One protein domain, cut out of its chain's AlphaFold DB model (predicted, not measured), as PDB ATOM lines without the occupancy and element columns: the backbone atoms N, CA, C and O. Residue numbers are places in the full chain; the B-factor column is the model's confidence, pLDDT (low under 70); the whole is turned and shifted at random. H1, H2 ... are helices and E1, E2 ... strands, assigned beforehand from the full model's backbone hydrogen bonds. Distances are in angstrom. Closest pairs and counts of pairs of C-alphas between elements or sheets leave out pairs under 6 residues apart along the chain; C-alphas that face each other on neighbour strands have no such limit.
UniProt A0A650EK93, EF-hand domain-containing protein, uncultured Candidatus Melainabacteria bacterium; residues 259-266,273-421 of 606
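AT A GLANCE: This is residues 259 to 266 and 273 to 421 of the 606 residues of the protein "EF-hand domain-containing protein" of uncultured Candidatus Melainabacteria bacterium (UniProt A0A650EK93). Two lobes sit end to end in a long, loose rod: one is a twisted antiparallel sheet of five strands, E1 to E5, and the other has H3 and H4 crossing each other, with H4 packed on E7 of the small strand pair E6 and E7. H5 packs on H4, and residues 379 to 403, which hold no named element, run out in a loop to the far end at Pro 389. The printed part has 157 residues with five named helices and seven named strands, in the order E1 H1 E2 E3 E4 E5 H2 E6 H3 H4 E7 H5; the class is mixed, helices and strands. The larger sheet runs E1 E2 E3 E4 E5, and both sheets are antiparallel. The whole is loose, with a radius of gyration of the C-alphas of 19.1 A and spans of 70 by 32 by 28 A.

HOW THE PARTS SIT: In the larger sheet, E1, residues 262 to 266, and E5, residues 316 to 321, are the edge strands. E2, residues 282 to 285, is the antiparallel neighbour of E1, with N 266 and O 284 at 2.9 A. E2, E3, residues 293 to 299, E4, residues 305 to 310, and E5 form a meander, each strand the antiparallel neighbour of the one before; E2 and E3, E3 and E4, and E4 and E5 are hairpins. Within hydrogen-bond range are N 283 and O 295 at 2.8 A, N 296 and O 308 at 2.9 A, and N 307 and O 319 at 2.8 A. H2, residues 330 to 333, is on this sheet at a height of 8.5 A, only just over E5, on which 3 of its 4 C-alphas fall. H1, residues 273 to 276, is not on it. H3, residues 347 to 357, touches H4, residues 365 to 378, about perpendicular at 73 degrees, closest at the C-alphas of Val 351 and Thr 372, 6.3 A. H4 touches H5, residues 410 to 419, with residues 367 to 371 alone, at a steep tilt of 55 degrees, opposite ways; the closest C-alphas, of Ala 371 and Phe 410, are 6.3 A apart. E6, residues 337 to 340, and E7, residues 404 to 407, are antiparallel, with N 337 and O 407 at 2.8 A. The closest C-alphas of H4 and E7, of Phe 375 and Ile 407, are 6.2 A apart. In H3, H4 and H5 every O i to N i+4 pair is within hydrogen-bond range; H1 and H2 are too short for one.

IN THESE COORDINATES: E1 begins at C-alpha 262 (50.264, -26.254, 108.668). E3 is 19.7 A long, H4 19.9 A and H3 15.2 A. H5, 13.0 A long, ends at C-alpha 419 (47.704, -5.680, 81.712).

THE WHOLE: The C-alphas of Gly 260 and Pro 389 are the two farthest apart, 70.6 A. Residues 267 to 272 are not printed; C-alphas 266 and 273 are 17.6 A apart across the cut. The link from H4 to E7, 25 residues, is long. The mean pLDDT of the printed part is 81.8; residue 314, residues 359 to 366 and residues 411 to 421 are under 70.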
ATOM      1  N   ASP A 259      42.198 -23.153 108.659       72.75
ATOM      2  CA  ASP A 259      41.629 -24.442 109.066       72.75
ATOM      3  C   ASP A 259      42.436 -25.159 110.175       72.75
ATOM      4  O   ASP A 259      42.095 -26.268 110.584       72.75
ATOM      5  N   GLY A 260      43.509 -24.535 110.676       72.75
ATOM      6  CA  GLY A 260      44.386 -25.077 111.714       72.75
ATOM      7  C   GLY A 260      45.470 -26.033 111.205       72.75
ATOM      8  O   GLY A 260      46.311 -26.464 112.000       72.75
ATOM      9  N   THR A 261      45.496 -26.349 109.907       79.31
ATOM     10  CA  THR A 261      46.576 -27.134 109.296       79.31
ATOM     11  C   THR A 261      47.847 -26.295 109.136       79.31
ATOM     12  O   THR A 261      47.831 -25.071 109.255       79.31
ATOM     13  N   THR A 262      48.992 -26.947 108.931       82.06
ATOM     14  CA  THR A 262      50.264 -26.254 108.668       82.06
ATOM     15  C   THR A 262      50.588 -26.341 107.183       82.06
ATOM     16  O   THR A 262      50.793 -27.442 106.672       82.06
ATOM     17  N   GLY A 263      50.628 -25.191 106.517       84.12
ATOM     18  CA  GLY A 263      51.027 -25.037 105.124       84.12
ATOM     19  C   GLY A 263      52.491 -24.628 104.980       84.12
ATOM     20  O   GLY A 263      53.167 -24.286 105.957       84.12
ATOM     21  N   THR A 264      52.992 -24.670 103.750       91.25
ATOM     22  CA  THR A 264      54.272 -24.046 103.388       91.25
ATOM     23  C   THR A 264      54.021 -22.671 102.796       91.25
ATOM     24  O   THR A 264      53.022 -22.468 102.112       91.25
ATOM     25  N   ILE A 265      54.938 -21.736 103.027       92.75
ATOM     26  CA  ILE A 265      54.910 -20.426 102.381       92.75
ATOM     27  C   ILE A 265      56.304 -20.073 101.867       92.75
ATOM     28  O   ILE A 265      57.294 -20.232 102.580       92.75
ATOM     29  N   GLU A 266      56.377 -19.610 100.623       94.88
ATOM     30  CA  GLU A 266      57.555 -18.979 100.029       94.88
ATOM     31  C   GLU A 266      57.230 -17.511  99.773       94.88
ATOM     32  O   GLU A 266      56.382 -17.212  98.941       94.88
ATOM     33  N   GLU A 273      65.886  -4.440 102.861       88.06
ATOM     34  CA  GLU A 273      65.005  -3.454 103.487       88.06
ATOM     35  C   GLU A 273      63.552  -3.927 103.421       88.06
ATOM     36  O   GLU A 273      62.875  -3.959 104.448       88.06
ATOM     37  N   ASP A 274      63.112  -4.407 102.255       88.38
ATOM     38  CA  ASP A 274      61.776  -4.974 102.080       88.38
ATOM     39  C   ASP A 274      61.546  -6.177 103.002       88.38
ATOM     40  O   ASP A 274      60.519  -6.267 103.672       88.38
ATOM     41  N   MET A 275      62.514  -7.095 103.088       91.50
ATOM     42  CA  MET A 275      62.412  -8.251 103.984       91.50
ATOM     43  C   MET A 275      62.346  -7.825 105.457       91.50
ATOM     44  O   MET A 275      61.530  -8.348 106.215       91.50
ATOM     45  N   THR A 276      63.175  -6.861 105.863       90.94
ATOM     46  CA  THR A 276      63.218  -6.353 107.244       90.94
ATOM     47  C   THR A 276      61.917  -5.646 107.623       90.94
ATOM     48  O   THR A 276      61.430  -5.810 108.742       90.94
ATOM     49  N   ASN A 277      61.323  -4.913 106.680       88.00
ATOM     50  CA  ASN A 277      60.070  -4.185 106.862       88.00
ATOM     51  C   ASN A 277      58.821  -5.038 106.569       88.00
ATOM     52  O   ASN A 277      57.707  -4.521 106.635       88.00
ATOM     53  N   ASN A 278      58.983  -6.335 106.271       88.88
ATOM     54  CA  ASN A 278      57.900  -7.246 105.888       88.88
ATOM     55  C   ASN A 278      57.039  -6.691 104.733       88.88
ATOM     56  O   ASN A 278      55.808  -6.676 104.788       88.88
ATOM     57  N   HIS A 279      57.726  -6.237 103.686       87.88
ATOM     58  CA  HIS A 279      57.196  -5.621 102.473       87.88
ATOM     59  C   HIS A 279      57.396  -6.558 101.258       87.88
ATOM     60  O   HIS A 279      58.252  -6.317 100.407       87.88
ATOM     61  N   PRO A 280      56.711  -7.715 101.207       91.31
ATOM     62  CA  PRO A 280      56.898  -8.698 100.142       91.31
ATOM     63  C   PRO A 280      56.345  -8.225  98.804       91.31
ATOM     64  O   PRO A 280      55.404  -7.453  98.760       91.31
ATOM     65  N   VAL A 281      56.853  -8.778  97.704       84.19
ATOM     66  CA  VAL A 281      56.315  -8.524  96.348       84.19
ATOM     67  C   VAL A 281      55.383  -9.638  95.889       84.19
ATOM     68  O   VAL A 281      54.442  -9.435  95.126       84.19
ATOM     69  N   SER A 282      55.628 -10.852  96.379       88.31
ATOM     70  CA  SER A 282      54.793 -12.012  96.094       88.31
ATOM     71  C   SER A 282      54.974 -13.079  97.160       88.31
ATOM     72  O   SER A 282      56.029 -13.154  97.789       88.31
ATOM     73  N   ALA A 283      53.996 -13.961  97.302       91.25
ATOM     74  CA  ALA A 283      54.145 -15.193  98.054       91.25
ATOM     75  C   ALA A 283      53.480 -16.365  97.330       91.25
ATOM     76  O   ALA A 283      52.559 -16.179  96.539       91.25
ATOM     77  N   ILE A 284      53.932 -17.580  97.616       90.81
ATOM     78  CA  ILE A 284      53.290 -18.813  97.171       90.81
ATOM     79  C   ILE A 284      53.031 -19.666  98.403       90.81
ATOM     80  O   ILE A 284      53.964 -20.039  99.117       90.81
ATOM     81  N   LYS A 285      51.762 -19.982  98.644       90.50
ATOM     82  CA  LYS A 285      51.333 -20.907  99.693       90.50
ATOM     83  C   LYS A 285      51.192 -22.301  99.110       90.50
ATOM     84  O   LYS A 285      50.685 -22.444  98.003       90.50
ATOM     85  N   ASN A 286      51.601 -23.322  99.859       86.25
ATOM     86  CA  ASN A 286      51.419 -24.736  99.523       86.25
ATOM     87  C   ASN A 286      51.934 -25.108  98.123       86.25
ATOM     88  O   ASN A 286      51.301 -25.879  97.405       86.25
ATOM     89  N   LYS A 287      53.081 -24.543  97.731       83.81
ATOM     90  CA  LYS A 287      53.686 -24.754  96.412       83.81
ATOM     91  C   LYS A 287      53.780 -26.243  96.054       83.81
ATOM     92  O   LYS A 287      54.293 -27.046  96.834       83.81
ATOM     93  N   GLY A 288      53.305 -26.597  94.865       78.00
ATOM     94  CA  GLY A 288      53.240 -27.954  94.330       78.00
ATOM     95  C   GLY A 288      52.070 -28.801  94.844       78.00
ATOM     96  O   GLY A 288      51.972 -29.967  94.462       78.00
ATOM     97  N   LEU A 289      51.194 -28.263  95.701       80.69
ATOM     98  CA  LEU A 289      50.027 -28.971  96.238       80.69
ATOM     99  C   LEU A 289      48.725 -28.502  95.567       80.69
ATOM    100  O   LEU A 289      48.678 -27.400  95.033       80.69
ATOM    101  N   PRO A 290      47.628 -29.285  95.637       80.19
ATOM    102  CA  PRO A 290      46.313 -28.875  95.121       80.19
ATOM    103  C   PRO A 290      45.748 -27.590  95.747       80.19
ATOM    104  O   PRO A 290      44.851 -26.966  95.195       80.19
ATOM    105  N   THR A 291      46.259 -27.200  96.914       82.25
ATOM    106  CA  THR A 291      45.902 -25.967  97.628       82.25
ATOM    107  C   THR A 291      46.885 -24.827  97.352       82.25
ATOM    108  O   THR A 291      46.946 -23.871  98.129       82.25
ATOM    109  N   GLU A 292      47.694 -24.934  96.290       85.50
ATOM    110  CA  GLU A 292      48.622 -23.876  95.896       85.50
ATOM    111  C   GLU A 292      47.863 -22.573  95.644       85.50
ATOM    112  O   GLU A 292      46.866 -22.539  94.922       85.50
ATOM    113  N   THR A 293      48.343 -21.499  96.262       85.81
ATOM    114  CA  THR A 293      47.809 -20.149  96.076       85.81
ATOM    115  C   THR A 293      48.972 -19.209  95.826       85.81
ATOM    116  O   THR A 293      49.908 -19.151  96.627       85.81
ATOM    117  N   THR A 294      48.918 -18.474  94.720       88.31
ATOM    118  CA  THR A 294      49.876 -17.406  94.424       88.31
ATOM    119  C   THR A 294      49.306 -16.084  94.908       88.31
ATOM    120  O   THR A 294      48.132 -15.799  94.703       88.31
ATOM    121  N   ILE A 295      50.140 -15.280  95.552       88.38
ATOM    122  CA  ILE A 295      49.781 -13.988  96.123       88.38
ATOM    123  C   ILE A 295      50.724 -12.950  95.537       88.38
ATOM    124  O   ILE A 295      51.941 -13.138  95.561       88.38
ATOM    125  N   SER A 296      50.176 -11.852  95.038       86.31
ATOM    126  CA  SER A 296      50.941 -10.662  94.670       86.31
ATOM    127  C   SER A 296      50.568  -9.509  95.589       86.31
ATOM    128  O   SER A 296      49.417  -9.394  96.020       86.31
ATOM    129  N   TYR A 297      51.565  -8.693  95.909       85.81
ATOM    130  CA  TYR A 297      51.426  -7.538  96.781       85.81
ATOM    131  C   TYR A 297      51.869  -6.304  96.006       85.81
ATOM    132  O   TYR A 297      52.985  -6.257  95.495       85.81
ATOM    133  N   ASN A 298      50.987  -5.316  95.934       84.38
ATOM    134  CA  ASN A 298      51.295  -3.991  95.416       84.38
ATOM    135  C   ASN A 298      51.009  -2.965  96.503       84.38
ATOM    136  O   ASN A 298      50.119  -3.183  97.327       84.38
ATOM    137  N   TYR A 299      51.748  -1.864  96.486       83.50
ATOM    138  CA  TYR A 299      51.673  -0.847  97.523       83.50
ATOM    139  C   TYR A 299      51.444   0.525  96.909       83.50
ATOM    140  O   TYR A 299      51.978   0.836  95.844       83.50
ATOM    141  N   ASP A 300      50.641   1.344  97.580       80.19
ATOM    142  CA  ASP A 300      50.568   2.770  97.290       80.19
ATOM    143  C   ASP A 300      51.644   3.541  98.078       80.19
ATOM    144  O   ASP A 300      52.349   2.988  98.925       80.19
ATOM    145  N   SER A 301      51.770   4.849  97.840       76.06
ATOM    146  CA  SER A 301      52.779   5.661  98.534       76.06
ATOM    147  C   SER A 301      52.473   5.927 100.018       76.06
ATOM    148  O   SER A 301      53.286   6.550 100.696       76.06
ATOM    149  N   GLN A 302      51.308   5.514 100.537       80.31
ATOM    150  CA  GLN A 302      50.997   5.542 101.974       80.31
ATOM    151  C   GLN A 302      51.355   4.220 102.670       80.31
ATOM    152  O   GLN A 302      51.251   4.131 103.897       80.31
ATOM    153  N   GLY A 303      51.772   3.205 101.906       81.00
ATOM    154  CA  GLY A 303      52.005   1.850 102.391       81.00
ATOM    155  C   GLY A 303      50.726   1.021 102.519       81.00
ATOM    156  O   GLY A 303      50.767  -0.058 103.113       81.00
ATOM    157  N   ASN A 304      49.593   1.490 101.983       87.19
ATOM    158  CA  ASN A 304      48.421   0.635 101.829       87.19
ATOM    159  C   ASN A 304      48.746  -0.423 100.773       87.19
ATOM    160  O   ASN A 304      49.507  -0.168  99.842       87.19
ATOM    161  N   LYS A 305      48.170  -1.614 100.910       89.00
ATOM    162  CA  LYS A 305      48.489  -2.773 100.078       89.00
ATOM    163  C   LYS A 305      47.272  -3.310  99.342       89.00
ATOM    164  O   LYS A 305      46.229  -3.572  99.944       89.00
ATOM    165  N   MET A 306      47.443  -3.541  98.048       87.06
ATOM    166  CA  MET A 306      46.573  -4.373  97.232       87.06
ATOM    167  C   MET A 306      47.136  -5.792  97.226       87.06
ATOM    168  O   MET A 306      48.285  -6.019  96.848       87.06
ATOM    169  N   ILE A 307      46.317  -6.745  97.654       88.81
ATOM    170  CA  ILE A 307      46.657  -8.162  97.724       88.81
ATOM    171  C   ILE A 307      45.785  -8.882  96.710       88.81
ATOM    172  O   ILE A 307      44.561  -8.903  96.862       88.81
ATOM    173  N   THR A 308      46.412  -9.495  95.714       84.44
ATOM    174  CA  THR A 308      45.718 -10.341  94.743       84.44
ATOM    175  C   THR A 308      46.129 -11.785  94.967       84.44
ATOM    176  O   THR A 308      47.296 -12.136  94.793       84.44
ATOM    177  N   GLU A 309      45.162 -12.609  95.364       85.12
ATOM    178  CA  GLU A 309      45.324 -14.046  95.560       85.12
ATOM    179  C   GLU A 309      44.699 -14.803  94.386       85.12
ATOM    180  O   GLU A 309      43.543 -14.571  94.031       85.12
ATOM    181  N   THR A 310      45.453 -15.731  93.807       82.81
ATOM    182  CA  THR A 310      45.002 -16.609  92.727       82.81
ATOM    183  C   THR A 310      45.233 -18.048  93.154       82.81
ATOM    184  O   THR A 310      46.374 -18.488  93.324       82.81
ATOM    185  N   ASP A 311      44.142 -18.780  93.341       79.75
ATOM    186  CA  ASP A 311      44.164 -20.213  93.612       79.75
ATOM    187  C   ASP A 311      44.189 -21.027  92.299       79.75
ATOM    188  O   ASP A 311      44.268 -20.489  91.188       79.75
ATOM    189  N   GLN A 312      44.091 -22.353  92.399       74.50
ATOM    190  CA  GLN A 312      44.073 -23.231  91.224       74.50
ATOM    191  C   GLN A 312      42.822 -23.087  90.337       74.50
ATOM    192  O   GLN A 312      42.830 -23.579  89.207       74.50
ATOM    193  N   THR A 313      41.766 -22.403  90.798       71.06
ATOM    194  CA  THR A 313      40.605 -22.059  89.958       71.06
ATOM    195  C   THR A 313      40.924 -20.931  88.976       71.06
ATOM    196  O   THR A 313      40.148 -20.695  88.050       71.06
ATOM    197  N   LYS A 314      42.089 -20.279  89.138       67.44
ATOM    198  CA  LYS A 314      42.592 -19.154  88.337       67.44
ATOM    199  C   LYS A 314      41.700 -17.914  88.366       67.44
ATOM    200  O   LYS A 314      41.882 -17.026  87.541       67.44
ATOM    201  N   VAL A 315      40.761 -17.832  89.306       73.06
ATOM    202  CA  VAL A 315      39.957 -16.629  89.521       73.06
ATOM    203  C   VAL A 315      40.666 -15.767  90.568       73.06
ATOM    204  O   VAL A 315      40.713 -16.157  91.736       73.06
ATOM    205  N   PRO A 316      41.242 -14.613  90.187       77.56
ATOM    206  CA  PRO A 316      41.937 -13.756  91.133       77.56
ATOM    207  C   PRO A 316      40.939 -13.079  92.076       77.56
ATOM    208  O   PRO A 316      39.940 -12.499  91.649       77.56
ATOM    209  N   THR A 317      41.235 -13.104  93.371       79.88
ATOM    210  CA  THR A 317      40.518 -12.335  94.390       79.88
ATOM    211  C   THR A 317      41.405 -11.196  94.861       79.88
ATOM    212  O   THR A 317      42.530 -11.426  95.297       79.88
ATOM    213  N   THR A 318      40.898  -9.964  94.792       86.44
ATOM    214  CA  THR A 318      41.643  -8.773  95.219       86.44
ATOM    215  C   THR A 318      41.065  -8.208  96.507       86.44
ATOM    216  O   THR A 318      39.852  -8.047  96.651       86.44
ATOM    217  N   THR A 319      41.945  -7.896  97.453       88.25
ATOM    218  CA  THR A 319      41.607  -7.210  98.698       88.25
ATOM    219  C   THR A 319      42.557  -6.046  98.928       88.25
ATOM    220  O   THR A 319      43.707  -6.084  98.502       88.25
ATOM    221  N   PHE A 320      42.074  -5.013  99.611       88.94
ATOM    222  CA  PHE A 320      42.858  -3.826  99.931       88.94
ATOM    223  C   PHE A 320      42.959  -3.694 101.443       88.94
ATOM    224  O   PHE A 320      41.974  -3.907 102.161       88.94
ATOM    225  N   GLN A 321      44.150  -3.373 101.930       92.44
ATOM    226  CA  GLN A 321      44.403  -3.130 103.344       92.44
ATOM    227  C   GLN A 321      45.200  -1.839 103.513       92.44
ATOM    228  O   GLN A 321      46.044  -1.529 102.678       92.44
ATOM    229  N   ASP A 322      44.952  -1.100 104.588       89.94
ATOM    230  CA  ASP A 322      45.802   0.025 104.961       89.94
ATOM    231  C   ASP A 322      47.180  -0.451 105.462       89.94
ATOM    232  O   ASP A 322      47.419  -1.649 105.668       89.94
ATOM    233  N   LYS A 323      48.096   0.499 105.680       85.75
ATOM    234  CA  LYS A 323      49.436   0.235 106.235       85.75
ATOM    235  C   LYS A 323      49.431  -0.476 107.600       85.75
ATOM    236  O   LYS A 323      50.433  -1.075 107.983       85.75
ATOM    237  N   ASP A 324      48.325  -0.398 108.340       89.00
ATOM    238  CA  ASP A 324      48.157  -0.997 109.665       89.00
ATOM    239  C   ASP A 324      47.478  -2.388 109.584       89.00
ATOM    240  O   ASP A 324      47.370  -3.092 110.590       89.00
ATOM    241  N   GLY A 325      47.072  -2.823 108.383       87.88
ATOM    242  CA  GLY A 325      46.471  -4.126 108.092       87.88
ATOM    243  C   GLY A 325      44.939  -4.161 108.121       87.88
ATOM    244  O   GLY A 325      44.361  -5.243 107.986       87.88
ATOM    245  N   ASN A 326      44.257  -3.026 108.283       92.50
ATOM    246  CA  ASN A 326      42.793  -2.974 108.266       92.50
ATOM    247  C   ASN A 326      42.271  -2.984 106.831       92.50
ATOM    248  O   ASN A 326      42.853  -2.364 105.949       92.50
ATOM    249  N   LYS A 327      41.140  -3.654 106.584       93.12
ATOM    250  CA  LYS A 327      40.519  -3.687 105.254       93.12
ATOM    251  C   LYS A 327      40.025  -2.293 104.843       93.12
ATOM    252  O   LYS A 327      39.313  -1.655 105.614       93.12
ATOM    253  N   ILE A 328      40.342  -1.887 103.616       91.00
ATOM    254  CA  ILE A 328      39.880  -0.642 102.984       91.00
ATOM    255  C   ILE A 328      39.167  -0.937 101.658       91.00
ATOM    256  O   ILE A 328      39.246  -2.053 101.134       91.00
ATOM    257  N   ASP A 329      38.458   0.053 101.121       87.75
ATOM    258  CA  ASP A 329      37.842  -0.022  99.792       87.75
ATOM    259  C   ASP A 329      38.845   0.354  98.687       87.75
ATOM    260  O   ASP A 329      39.772   1.134  98.916       87.75
ATOM    261  N   SER A 330      38.629  -0.135  97.457       83.00
ATOM    262  CA  SER A 330      39.493   0.172  96.299       83.00
ATOM    263  C   SER A 330      39.664   1.676  96.080       83.00
ATOM    264  O   SER A 330      40.769   2.156  95.880       83.00
ATOM    265  N   ASN A 331      38.586   2.449  96.235       82.62
ATOM    266  CA  ASN A 331      38.607   3.902  96.056       82.62
ATOM    267  C   ASN A 331      39.528   4.620  97.056       82.62
ATOM    268  O   ASN A 331      39.952   5.742  96.796       82.62
ATOM    269  N   GLN A 332      39.787   4.011  98.217       82.75
ATOM    270  CA  GLN A 332      40.704   4.560  99.216       82.75
ATOM    271  C   GLN A 332      42.159   4.260  98.847       82.75
ATOM    272  O   GLN A 332      43.011   5.117  99.048       82.75
ATOM    273  N   TYR A 333      42.422   3.087  98.266       82.44
ATOM    274  CA  TYR A 333      43.731   2.701  97.728       82.44
ATOM    275  C   TYR A 333      44.093   3.475  96.442       82.44
ATOM    276  O   TYR A 333      45.241   3.852  96.223       82.44
ATOM    277  N   ASP A 334      43.104   3.775  95.601       78.06
ATOM    278  CA  ASP A 334      43.295   4.483  94.326       78.06
ATOM    279  C   ASP A 334      43.343   6.019  94.487       78.06
ATOM    280  O   ASP A 334      43.496   6.759  93.511       78.06
ATOM    281  N   ALA A 335      43.204   6.532  95.715       81.38
ATOM    282  CA  ALA A 335      43.149   7.965  95.976       81.38
ATOM    283  C   ALA A 335      44.491   8.659  95.644       81.38
ATOM    284  O   ALA A 335      45.544   8.200  96.100       81.38
ATOM    285  N   PRO A 336      44.483   9.791  94.907       84.44
ATOM    286  CA  PRO A 336      45.686  10.580  94.665       84.44
ATOM    287  C   PRO A 336      46.328  11.081  95.959       84.44
ATOM    288  O   PRO A 336      45.644  11.446  96.917       84.44
ATOM    289  N   GLN A 337      47.654  11.142  95.956       84.75
ATOM    290  CA  GLN A 337      48.459  11.325  97.156       84.75
ATOM    291  C   GLN A 337      49.076  12.724  97.197       84.75
ATOM    292  O   GLN A 337      49.823  13.079  96.287       84.75
ATOM    293  N   PRO A 338      48.787  13.549  98.217       90.00
ATOM    294  CA  PRO A 338      49.301  14.909  98.264       90.00
ATOM    295  C   PRO A 338      50.819  14.915  98.488       90.00
ATOM    296  O   PRO A 338      51.340  14.234  99.368       90.00
ATOM    297  N   HIS A 339      51.526  15.744  97.725       91.69
ATOM    298  CA  HIS A 339      52.962  15.980  97.826       91.69
ATOM    299  C   HIS A 339      53.254  17.477  97.819       91.69
ATOM    300  O   HIS A 339      52.688  18.243  97.038       91.69
ATOM    301  N   THR A 340      54.171  17.899  98.687       93.88
ATOM    302  CA  THR A 340      54.665  19.278  98.716       93.88
ATOM    303  C   THR A 340      56.020  19.334  98.026       93.88
ATOM    304  O   THR A 340      56.990  18.770  98.526       93.88
ATOM    305  N   VAL A 341      56.103  20.057  96.909       92.25
ATOM    306  CA  VAL A 341      57.336  20.153  96.117       92.25
ATOM    307  C   VAL A 341      58.440  20.840  96.918       92.25
ATOM    308  O   VAL A 341      58.286  21.972  97.382       92.25
ATOM    309  N   THR A 342      59.595  20.194  97.046       91.44
ATOM    310  CA  THR A 342      60.755  20.755  97.748       91.44
ATOM    311  C   THR A 342      61.685  21.522  96.801       91.44
ATOM    312  O   THR A 342      61.686  21.352  95.580       91.44
ATOM    313  N   LYS A 343      62.492  22.446  97.340       90.00
ATOM    314  CA  LYS A 343      63.398  23.258  96.514       90.00
ATOM    315  C   LYS A 343      64.471  22.379  95.859       90.00
ATOM    316  O   LYS A 343      65.292  21.799  96.555       90.00
ATOM    317  N   GLY A 344      64.525  22.395  94.526       82.75
ATOM    318  CA  GLY A 344      65.482  21.611  93.733       82.75
ATOM    319  C   GLY A 344      64.941  20.256  93.270       82.75
ATOM    320  O   GLY A 344      65.614  19.572  92.505       82.75
ATOM    321  N   GLU A 345      63.726  19.896  93.681       85.94
ATOM    322  CA  GLU A 345      63.058  18.672  93.263       85.94
ATOM    323  C   GLU A 345      62.557  18.797  91.819       85.94
ATOM    324  O   GLU A 345      61.837  19.732  91.462       85.94
ATOM    325  N   THR A 346      62.978  17.874  90.955       88.56
ATOM    326  CA  THR A 346      62.538  17.838  89.552       88.56
ATOM    327  C   THR A 346      61.335  16.917  89.388       88.56
ATOM    328  O   THR A 346      61.162  15.985  90.167       88.56
ATOM    329  N   VAL A 347      60.548  17.108  88.324       87.25
ATOM    330  CA  VAL A 347      59.434  16.202  87.974       87.25
ATOM    331  C   VAL A 347      59.899  14.743  87.934       87.25
ATOM    332  O   VAL A 347      59.275  13.881  88.537       87.25
ATOM    333  N   SER A 348      61.045  14.476  87.298       86.88
ATOM    334  CA  SER A 348      61.600  13.122  87.212       86.88
ATOM    335  C   SER A 348      61.986  12.553  88.582       86.88
ATOM    336  O   SER A 348      61.803  11.364  88.807       86.88
ATOM    337  N   MET A 349      62.486  13.380  89.508       87.81
ATOM    338  CA  MET A 349      62.790  12.942  90.877       87.81
ATOM    339  C   MET A 349      61.523  12.580  91.652       87.81
ATOM    340  O   MET A 349      61.504  11.522  92.273       87.81
ATOM    341  N   ILE A 350      60.472  13.406  91.566       89.38
ATOM    342  CA  ILE A 350      59.179  13.142  92.220       89.38
ATOM    343  C   ILE A 350      58.596  11.829  91.695       89.38
ATOM    344  O   ILE A 350      58.278  10.940  92.476       89.38
ATOM    345  N   VAL A 351      58.518  11.681  90.369       88.94
ATOM    346  CA  VAL A 351      57.931  10.498  89.725       88.94
ATOM    347  C   VAL A 351      58.744   9.238  90.025       88.94
ATOM    348  O   VAL A 351      58.164   8.228  90.402       88.94
ATOM    349  N   LYS A 352      60.081   9.278  89.933       85.44
ATOM    350  CA  LYS A 352      60.927   8.115  90.267       85.44
ATOM    351  C   LYS A 352      60.799   7.709  91.728       85.44
ATOM    352  O   LYS A 352      60.732   6.519  92.012       85.44
ATOM    353  N   LYS A 353      60.774   8.686  92.639       85.44
ATOM    354  CA  LYS A 353      60.582   8.425  94.064       85.44
ATOM    355  C   LYS A 353      59.215   7.789  94.306       85.44
ATOM    356  O   LYS A 353      59.152   6.750  94.938       85.44
ATOM    357  N   ALA A 354      58.157   8.355  93.738       86.38
ATOM    358  CA  ALA A 354      56.808   7.832  93.880       86.38
ATOM    359  C   ALA A 354      56.635   6.429  93.277       86.38
ATOM    360  O   ALA A 354      55.982   5.590  93.883       86.38
ATOM    361  N   LEU A 355      57.242   6.150  92.119       80.38
ATOM    362  CA  LEU A 355      57.276   4.806  91.534       80.38
ATOM    363  C   LEU A 355      57.985   3.818  92.464       80.38
ATOM    364  O   LEU A 355      57.459   2.736  92.700       80.38
ATOM    365  N   ALA A 356      59.132   4.198  93.032       76.25
ATOM    366  CA  ALA A 356      59.850   3.367  93.995       76.25
ATOM    367  C   ALA A 356      59.037   3.134  95.280       76.25
ATOM    368  O   ALA A 356      58.922   1.990  95.713       76.25
ATOM    369  N   ASP A 357      58.426   4.188  95.830       79.31
ATOM    370  CA  ASP A 357      57.554   4.124  97.010       79.31
ATOM    371  C   ASP A 357      56.319   3.231  96.741       79.31
ATOM    372  O   ASP A 357      55.828   2.571  97.649       79.31
ATOM    373  N   GLN A 358      55.858   3.148  95.486       77.44
ATOM    374  CA  GLN A 358      54.784   2.251  95.032       77.44
ATOM    375  C   GLN A 358      55.285   0.861  94.576       77.44
ATOM    376  O   GLN A 358      54.552   0.111  93.932       77.44
ATOM    377  N   GLY A 359      56.539   0.488  94.863       67.94
ATOM    378  CA  GLY A 359      57.085  -0.849  94.580       67.94
ATOM    379  C   GLY A 359      57.673  -1.058  93.174       67.94
ATOM    380  O   GLY A 359      57.953  -2.194  92.795       67.94
ATOM    381  N   ILE A 360      57.909   0.012  92.405       66.94
ATOM    382  CA  ILE A 360      58.566   0.005  91.083       66.94
ATOM    383  C   ILE A 360      59.933   0.717  91.178       66.94
ATOM    384  O   ILE A 360      60.095   1.835  90.682       66.94
ATOM    385  N   PRO A 361      60.958   0.115  91.815       58.28
ATOM    386  CA  PRO A 361      62.240   0.787  92.053       58.28
ATOM    387  C   PRO A 361      63.085   0.991  90.783       58.28
ATOM    388  O   PRO A 361      63.948   1.865  90.759       58.28
ATOM    389  N   ASN A 362      62.846   0.206  89.725       60.22
ATOM    390  CA  ASN A 362      63.575   0.276  88.451       60.22
ATOM    391  C   ASN A 362      62.597   0.341  87.261       60.22
ATOM    392  O   ASN A 362      62.458  -0.650  86.544       60.22
ATOM    393  N   PRO A 363      61.890   1.466  87.055       62.94
ATOM    394  CA  PRO A 363      60.929   1.582  85.963       62.94
ATOM    395  C   PRO A 363      61.631   1.572  84.598       62.94
ATOM    396  O   PRO A 363      62.713   2.151  84.441       62.94
ATOM    397  N   THR A 364      61.000   0.958  83.595       63.41
ATOM    398  CA  THR A 364      61.437   1.070  82.196       63.41
ATOM    399  C   THR A 364      61.303   2.516  81.702       63.41
ATOM    400  O   THR A 364      60.670   3.363  82.342       63.41
ATOM    401  N   LYS A 365      61.906   2.833  80.548       68.19
ATOM    402  CA  LYS A 365      61.782   4.174  79.954       68.19
ATOM    403  C   LYS A 365      60.322   4.537  79.667       68.19
ATOM    404  O   LYS A 365      59.937   5.669  79.952       68.19
ATOM    405  N   ASP A 366      59.529   3.585  79.185       69.75
ATOM    406  CA  ASP A 366      58.116   3.803  78.860       69.75
ATOM    407  C   ASP A 366      57.267   3.950  80.120       69.75
ATOM    408  O   ASP A 366      56.532   4.923  80.242       69.75
ATOM    409  N   GLN A 367      57.484   3.106  81.136       70.81
ATOM    410  CA  GLN A 367      56.824   3.259  82.437       70.81
ATOM    411  C   GLN A 367      57.118   4.623  83.069       70.81
ATOM    412  O   GLN A 367      56.230   5.270  83.620       70.81
ATOM    413  N   LEU A 368      58.369   5.088  82.982       80.56
ATOM    414  CA  LEU A 368      58.753   6.399  83.491       80.56
ATOM    415  C   LEU A 368      58.114   7.537  82.683       80.56
ATOM    416  O   LEU A 368      57.741   8.558  83.267       80.56
ATOM    417  N   LYS A 369      58.005   7.384  81.361       82.19
ATOM    418  CA  LYS A 369      57.358   8.354  80.474       82.19
ATOM    419  C   LYS A 369      55.864   8.451  80.782       82.19
ATOM    420  O   LYS A 369      55.406   9.547  81.095       82.19
ATOM    421  N   ASP A 370      55.154   7.330  80.811       80.06
ATOM    422  CA  ASP A 370      53.716   7.273  81.081       80.06
ATOM    423  C   ASP A 370      53.387   7.795  82.482       80.06
ATOM    424  O   ASP A 370      52.493   8.627  82.648       80.06
ATOM    425  N   ALA A 371      54.159   7.393  83.497       84.94
ATOM    426  CA  ALA A 371      54.022   7.933  84.848       84.94
ATOM    427  C   ALA A 371      54.243   9.452  84.876       84.94
ATOM    428  O   ALA A 371      53.513  10.190  85.538       84.94
ATOM    429  N   THR A 372      55.231   9.946  84.126       89.12
ATOM    430  CA  THR A 372      55.478  11.386  84.021       89.12
ATOM    431  C   THR A 372      54.303  12.097  83.356       89.12
ATOM    432  O   THR A 372      53.850  13.114  83.874       89.12
ATOM    433  N   GLU A 373      53.770  11.575  82.254       88.81
ATOM    434  CA  GLU A 373      52.624  12.164  81.555       88.81
ATOM    435  C   GLU A 373      51.378  12.212  82.445       88.81
ATOM    436  O   GLU A 373      50.755  13.266  82.574       88.81
ATOM    437  N   GLN A 374      51.070  11.123  83.148       87.19
ATOM    438  CA  GLN A 374      49.939  11.061  84.073       87.19
ATOM    439  C   GLN A 374      50.089  12.025  85.249       87.19
ATOM    440  O   GLN A 374      49.146  12.737  85.598       87.19
ATOM    441  N   PHE A 375      51.279  12.079  85.854       92.38
ATOM    442  CA  PHE A 375      51.564  13.017  86.933       92.38
ATOM    443  C   PHE A 375      51.411  14.465  86.462       92.38
ATOM    444  O   PHE A 375      50.832  15.291  87.169       92.38
ATOM    445  N   LEU A 376      51.893  14.789  85.263       92.00
ATOM    446  CA  LEU A 376      51.767  16.129  84.700       92.00
ATOM    447  C   LEU A 376      50.314  16.487  84.359       92.00
ATOM    448  O   LEU A 376      49.907  17.611  84.643       92.00
ATOM    449  N   GLU A 377      49.537  15.558  83.799       91.12
ATOM    450  CA  GLU A 377      48.123  15.780  83.463       91.12
ATOM    451  C   GLU A 377      47.261  15.954  84.721       91.12
ATOM    452  O   GLU A 377      46.459  16.886  84.797       91.12
ATOM    453  N   MET A 378      47.474  15.128  85.751       90.44
ATOM    454  CA  MET A 378      46.789  15.257  87.044       90.44
ATOM    455  C   MET A 378      47.078  16.603  87.725       90.44
ATOM    456  O   MET A 378      46.234  17.129  88.446       90.44
ATOM    457  N   ASN A 379      48.259  17.175  87.476       93.50
ATOM    458  CA  ASN A 379      48.712  18.437  88.061       93.50
ATOM    459  C   ASN A 379      48.761  19.587  87.049       93.50
ATOM    460  O   ASN A 379      49.507  20.555  87.245       93.50
ATOM    461  N   LYS A 380      47.974  19.509  85.969       92.69
ATOM    462  CA  LYS A 380      48.016  20.482  84.868       92.69
ATOM    463  C   LYS A 380      47.727  21.925  85.281       92.69
ATOM    464  O   LYS A 380      48.216  22.851  84.640       92.69
ATOM    465  N   ASP A 381      46.980  22.109  86.367       91.94
ATOM    466  CA  ASP A 381      46.633  23.433  86.890       91.94
ATOM    467  C   ASP A 381      47.808  24.111  87.617       91.94
ATOM    468  O   ASP A 381      47.829  25.332  87.773       91.94
ATOM    469  N   VAL A 382      48.805  23.330  88.053       92.81
ATOM    470  CA  VAL A 382      49.953  23.807  88.847       92.81
ATOM    471  C   VAL A 382      51.266  23.734  88.056       92.81
ATOM    472  O   VAL A 382      52.189  24.519  88.306       92.81
ATOM    473  N   VAL A 383      51.359  22.824  87.078       91.88
ATOM    474  CA  VAL A 383      52.559  22.630  86.254       91.88
ATOM    475  C   VAL A 383      52.868  23.861  85.403       91.88
ATOM    476  O   VAL A 383      52.019  24.436  84.722       91.88
ATOM    477  N   LYS A 384      54.143  24.249  85.379       90.19
ATOM    478  CA  LYS A 384      54.645  25.371  84.581       90.19
ATOM    479  C   LYS A 384      55.573  24.867  83.491       90.19
ATOM    480  O   LYS A 384      56.230  23.840  83.632       90.19
ATOM    481  N   THR A 385      55.652  25.617  82.395       90.88
ATOM    482  CA  THR A 385      56.593  25.353  81.296       90.88
ATOM    483  C   THR A 385      57.643  26.452  81.269       90.88
ATOM    484  O   THR A 385      57.306  27.637  81.286       90.88
ATOM    485  N   TYR A 386      58.923  26.088  81.261       85.75
ATOM    486  CA  TYR A 386      59.995  27.075  81.218       85.75
ATOM    487  C   TYR A 386      60.079  27.706  79.825       85.75
ATOM    488  O   TYR A 386      60.396  27.039  78.843       85.75
ATOM    489  N   ASN A 387      59.829  29.015  79.756       86.06
ATOM    490  CA  ASN A 387      59.905  29.824  78.534       86.06
ATOM    491  C   ASN A 387      61.000  30.905  78.614       86.06
ATOM    492  O   ASN A 387      60.937  31.913  77.916       86.06
ATOM    493  N   GLY A 388      61.981  30.730  79.505       81.00
ATOM    494  CA  GLY A 388      63.035  31.715  79.749       81.00
ATOM    495  C   GLY A 388      64.140  31.743  78.680       81.00
ATOM    496  O   GLY A 388      64.125  30.960  77.729       81.00
ATOM    497  N   PRO A 389      65.137  32.632  78.845       77.88
ATOM    498  CA  PRO A 389      66.154  32.912  77.826       77.88
ATOM    499  C   PRO A 389      67.163  31.773  77.615       77.88
ATOM    500  O   PRO A 389      67.885  31.770  76.620       77.88
ATOM    501  N   LYS A 390      67.237  30.799  78.532       82.88
ATOM    502  CA  LYS A 390      68.133  29.643  78.405       82.88
ATOM    503  C   LYS A 390      67.483  28.574  77.528       82.88
ATOM    504  O   LYS A 390      66.670  27.787  78.008       82.88
ATOM    505  N   THR A 391      67.876  28.533  76.258       78.19
ATOM    506  CA  THR A 391      67.346  27.613  75.234       78.19
ATOM    507  C   THR A 391      67.374  26.144  75.657       78.19
ATOM    508  O   THR A 391      66.393  25.448  75.427       78.19
ATOM    509  N   GLN A 392      68.416  25.699  76.365       77.06
ATOM    510  CA  GLN A 392      68.557  24.314  76.849       77.06
ATOM    511  C   GLN A 392      67.485  23.857  77.861       77.06
ATOM    512  O   GLN A 392      67.367  22.667  78.126       77.06
ATOM    513  N   PHE A 393      66.732  24.784  78.462       73.81
ATOM    514  CA  PHE A 393      65.660  24.461  79.414       73.81
ATOM    515  C   PHE A 393      64.270  24.776  78.860       73.81
ATOM    516  O   PHE A 393      63.271  24.576  79.551       73.81
ATOM    517  N   LYS A 394      64.189  25.327  77.645       81.25
ATOM    518  CA  LYS A 394      62.927  25.759  77.051       81.25
ATOM    519  C   LYS A 394      62.026  24.547  76.811       81.25
ATOM    520  O   LYS A 394      62.463  23.566  76.229       81.25
ATOM    521  N   GLY A 395      60.779  24.626  77.266       81.12
ATOM    522  CA  GLY A 395      59.822  23.518  77.186       81.12
ATOM    523  C   GLY A 395      59.829  22.580  78.396       81.12
ATOM    524  O   GLY A 395      58.864  21.839  78.576       81.12
ATOM    525  N   ASN A 396      60.833  22.657  79.278       84.50
ATOM    526  CA  ASN A 396      60.873  21.809  80.470       84.50
ATOM    527  C   ASN A 396      59.716  22.139  81.417       84.50
ATOM    528  O   ASN A 396      59.444  23.309  81.717       84.50
ATOM    529  N   LYS A 397      59.057  21.088  81.906       88.88
ATOM    530  CA  LYS A 397      57.984  21.173  82.897       88.88
ATOM    531  C   LYS A 397      58.575  21.253  84.304       88.88
ATOM    532  O   LYS A 397      59.536  20.549  84.608       88.88
ATOM    533  N   TYR A 398      58.031  22.124  85.148       89.94
ATOM    534  CA  TYR A 398      58.506  22.314  86.519       89.94
ATOM    535  C   TYR A 398      57.402  22.819  87.457       89.94
ATOM    536  O   TYR A 398      56.376  23.333  87.011       89.94
ATOM    537  N   PHE A 399      57.668  22.713  88.759       92.06
ATOM    538  CA  PHE A 399      56.852  23.242  89.852       92.06
ATOM    539  C   PHE A 399      57.690  24.215  90.700       92.06
ATOM    540  O   PHE A 399      58.923  24.147  90.694       92.06
ATOM    541  N   TYR A 400      57.048  25.151  91.399       89.56
ATOM    542  CA  TYR A 400      57.732  25.984  92.391       89.56
ATOM    543  C   TYR A 400      57.876  25.239  93.722       89.56
ATOM    544  O   TYR A 400      57.061  24.376  94.041       89.56
ATOM    545  N   PRO A 401      58.883  25.592  94.539       90.62
ATOM    546  CA  PRO A 401      58.944  25.115  95.912       90.62
ATOM    547  C   PRO A 401      57.653  25.462  96.670       90.62
ATOM    548  O   PRO A 401      57.189  26.602  96.609       90.62
ATOM    549  N   ASN A 402      57.145  24.494  97.429       90.69
ATOM    550  CA  ASN A 402      55.888  24.494  98.183       90.69
ATOM    551  C   ASN A 402      54.597  24.384  97.355       90.69
ATOM    552  O   ASN A 402      53.517  24.424  97.950       90.69
ATOM    553  N   ASP A 403      54.677  24.214  96.028       92.81
ATOM    554  CA  ASP A 403      53.502  23.832  95.238       92.81
ATOM    555  C   ASP A 403      52.938  22.508  95.794       92.81
ATOM    556  O   ASP A 403      53.691  21.579  96.105       92.81
ATOM    557  N   GLN A 404      51.614  22.445  95.944       94.06
ATOM    558  CA  GLN A 404      50.900  21.220  96.306       94.06
ATOM    559  C   GLN A 404      50.536  20.487  95.021       94.06
ATOM    560  O   GLN A 404      49.856  21.047  94.162       94.06
ATOM    561  N   VAL A 405      51.006  19.253  94.892       93.25
ATOM    562  CA  VAL A 405      50.752  18.385  93.740       93.25
ATOM    563  C   VAL A 405      50.202  17.052  94.228       93.25
ATOM    564  O   VAL A 405      50.456  16.654  95.358       93.25
ATOM    565  N   ASN A 406      49.450  16.358  93.388       92.06
ATOM    566  CA  ASN A 406      48.910  15.040  93.681       92.06
ATOM    567  C   ASN A 406      49.668  13.980  92.882       92.06
ATOM    568  O   ASN A 406      49.801  14.071  91.664       92.06
ATOM    569  N   ILE A 407      50.171  12.971  93.573       89.94
ATOM    570  CA  ILE A 407      50.817  11.805  92.993       89.94
ATOM    571  C   ILE A 407      49.718  10.771  92.705       89.94
ATOM    572  O   ILE A 407      49.031  10.350  93.638       89.94
ATOM    573  N   PRO A 408      49.501  10.365  91.444       86.75
ATOM    574  CA  PRO A 408      48.549   9.304  91.131       86.75
ATOM    575  C   PRO A 408      49.039   7.946  91.654       86.75
ATOM    576  O   PRO A 408      50.236   7.726  91.860       86.75
ATOM    577  N   ASN A 409      48.111   7.003  91.809       83.94
ATOM    578  CA  ASN A 409      48.457   5.594  91.950       83.94
ATOM    579  C   ASN A 409      48.903   5.060  90.576       83.94
ATOM    580  O   ASN A 409      48.078   4.734  89.722       83.94
ATOM    581  N   PHE A 410      50.216   5.030  90.346       79.25
ATOM    582  CA  PHE A 410      50.813   4.606  89.086       79.25
ATOM    583  C   PHE A 410      50.635   3.109  88.851       79.25
ATOM    584  O   PHE A 410      50.560   2.689  87.704       79.25
ATOM    585  N   GLN A 411      50.541   2.295  89.906       65.06
ATOM    586  CA  GLN A 411      50.434   0.843  89.772       65.06
ATOM    587  C   GLN A 411      49.182   0.418  89.011       65.06
ATOM    588  O   GLN A 411      49.281  -0.459  88.163       65.06
ATOM    589  N   GLN A 412      48.026   1.047  89.251       60.50
ATOM    590  CA  GLN A 412      46.774   0.691  88.572       60.50
ATOM    591  C   GLN A 412      46.718   1.210  87.130       60.50
ATOM    592  O   GLN A 412      46.222   0.522  86.239       60.50
ATOM    593  N   SER A 413      47.236   2.410  86.873       56.94
ATOM    594  CA  SER A 413      47.226   3.018  85.540       56.94
ATOM    595  C   SER A 413      48.280   2.410  84.614       56.94
ATOM    596  O   SER A 413      47.964   2.103  83.469       56.94
ATOM    597  N   ILE A 414      49.497   2.163  85.115       54.69
ATOM    598  CA  ILE A 414      50.539   1.398  84.418       54.69
ATOM    599  C   ILE A 414      50.050  -0.041  84.247       54.69
ATOM    600  O   ILE A 414      50.050  -0.540  83.125       54.69
ATOM    601  N   SER A 415      49.520  -0.683  85.300       48.25
ATOM    602  CA  SER A 415      48.885  -1.998  85.154       48.25
ATOM    603  C   SER A 415      47.834  -1.992  84.060       48.25
ATOM    604  O   SER A 415      47.934  -2.820  83.197       48.25
ATOM    605  N   ASN A 416      46.868  -1.080  83.981       39.50
ATOM    606  CA  ASN A 416      45.837  -1.163  82.933       39.50
ATOM    607  C   ASN A 416      46.372  -0.985  81.497       39.50
ATOM    608  O   ASN A 416      45.797  -1.544  80.559       39.50
ATOM    609  N   VAL A 417      47.461  -0.235  81.312       41.78
ATOM    610  CA  VAL A 417      48.118  -0.067  80.003       41.78
ATOM    611  C   VAL A 417      48.897  -1.328  79.608       41.78
ATOM    612  O   VAL A 417      48.816  -1.744  78.456       41.78
ATOM    613  N   TYR A 418      49.556  -1.994  80.564       39.91
ATOM    614  CA  TYR A 418      50.386  -3.186  80.317       39.91
ATOM    615  C   TYR A 418      49.706  -4.533  80.681       39.91
ATOM    616  O   TYR A 418      50.179  -5.596  80.292       39.91
ATOM    617  N   LEU A 419      48.562  -4.526  81.377       35.50
ATOM    618  CA  LEU A 419      47.704  -5.680  81.712       35.50
ATOM    619  C   LEU A 419      46.761  -6.017  80.562       35.50
ATOM    620  O   LEU A 419      46.379  -7.172  80.425       35.50
ATOM    621  N   ASN A 420      46.436  -5.058  79.689       28.95
ATOM    622  CA  ASN A 420      45.789  -5.372  78.411       28.95
ATOM    623  C   ASN A 420      46.741  -6.100  77.438       28.95
ATOM    624  O   ASN A 420      46.308  -6.560  76.384       28.95
ATOM    625  N   GLU A 421      48.018  -6.270  77.806       33.06
ATOM    626  CA  GLU A 421      48.931  -7.233  77.181       33.06
ATOM    627  C   GLU A 421      49.043  -8.565  77.950       33.06
ATOM    628  O   GLU A 421      49.660  -9.505  77.452       33.06
TER     629      GLU A 421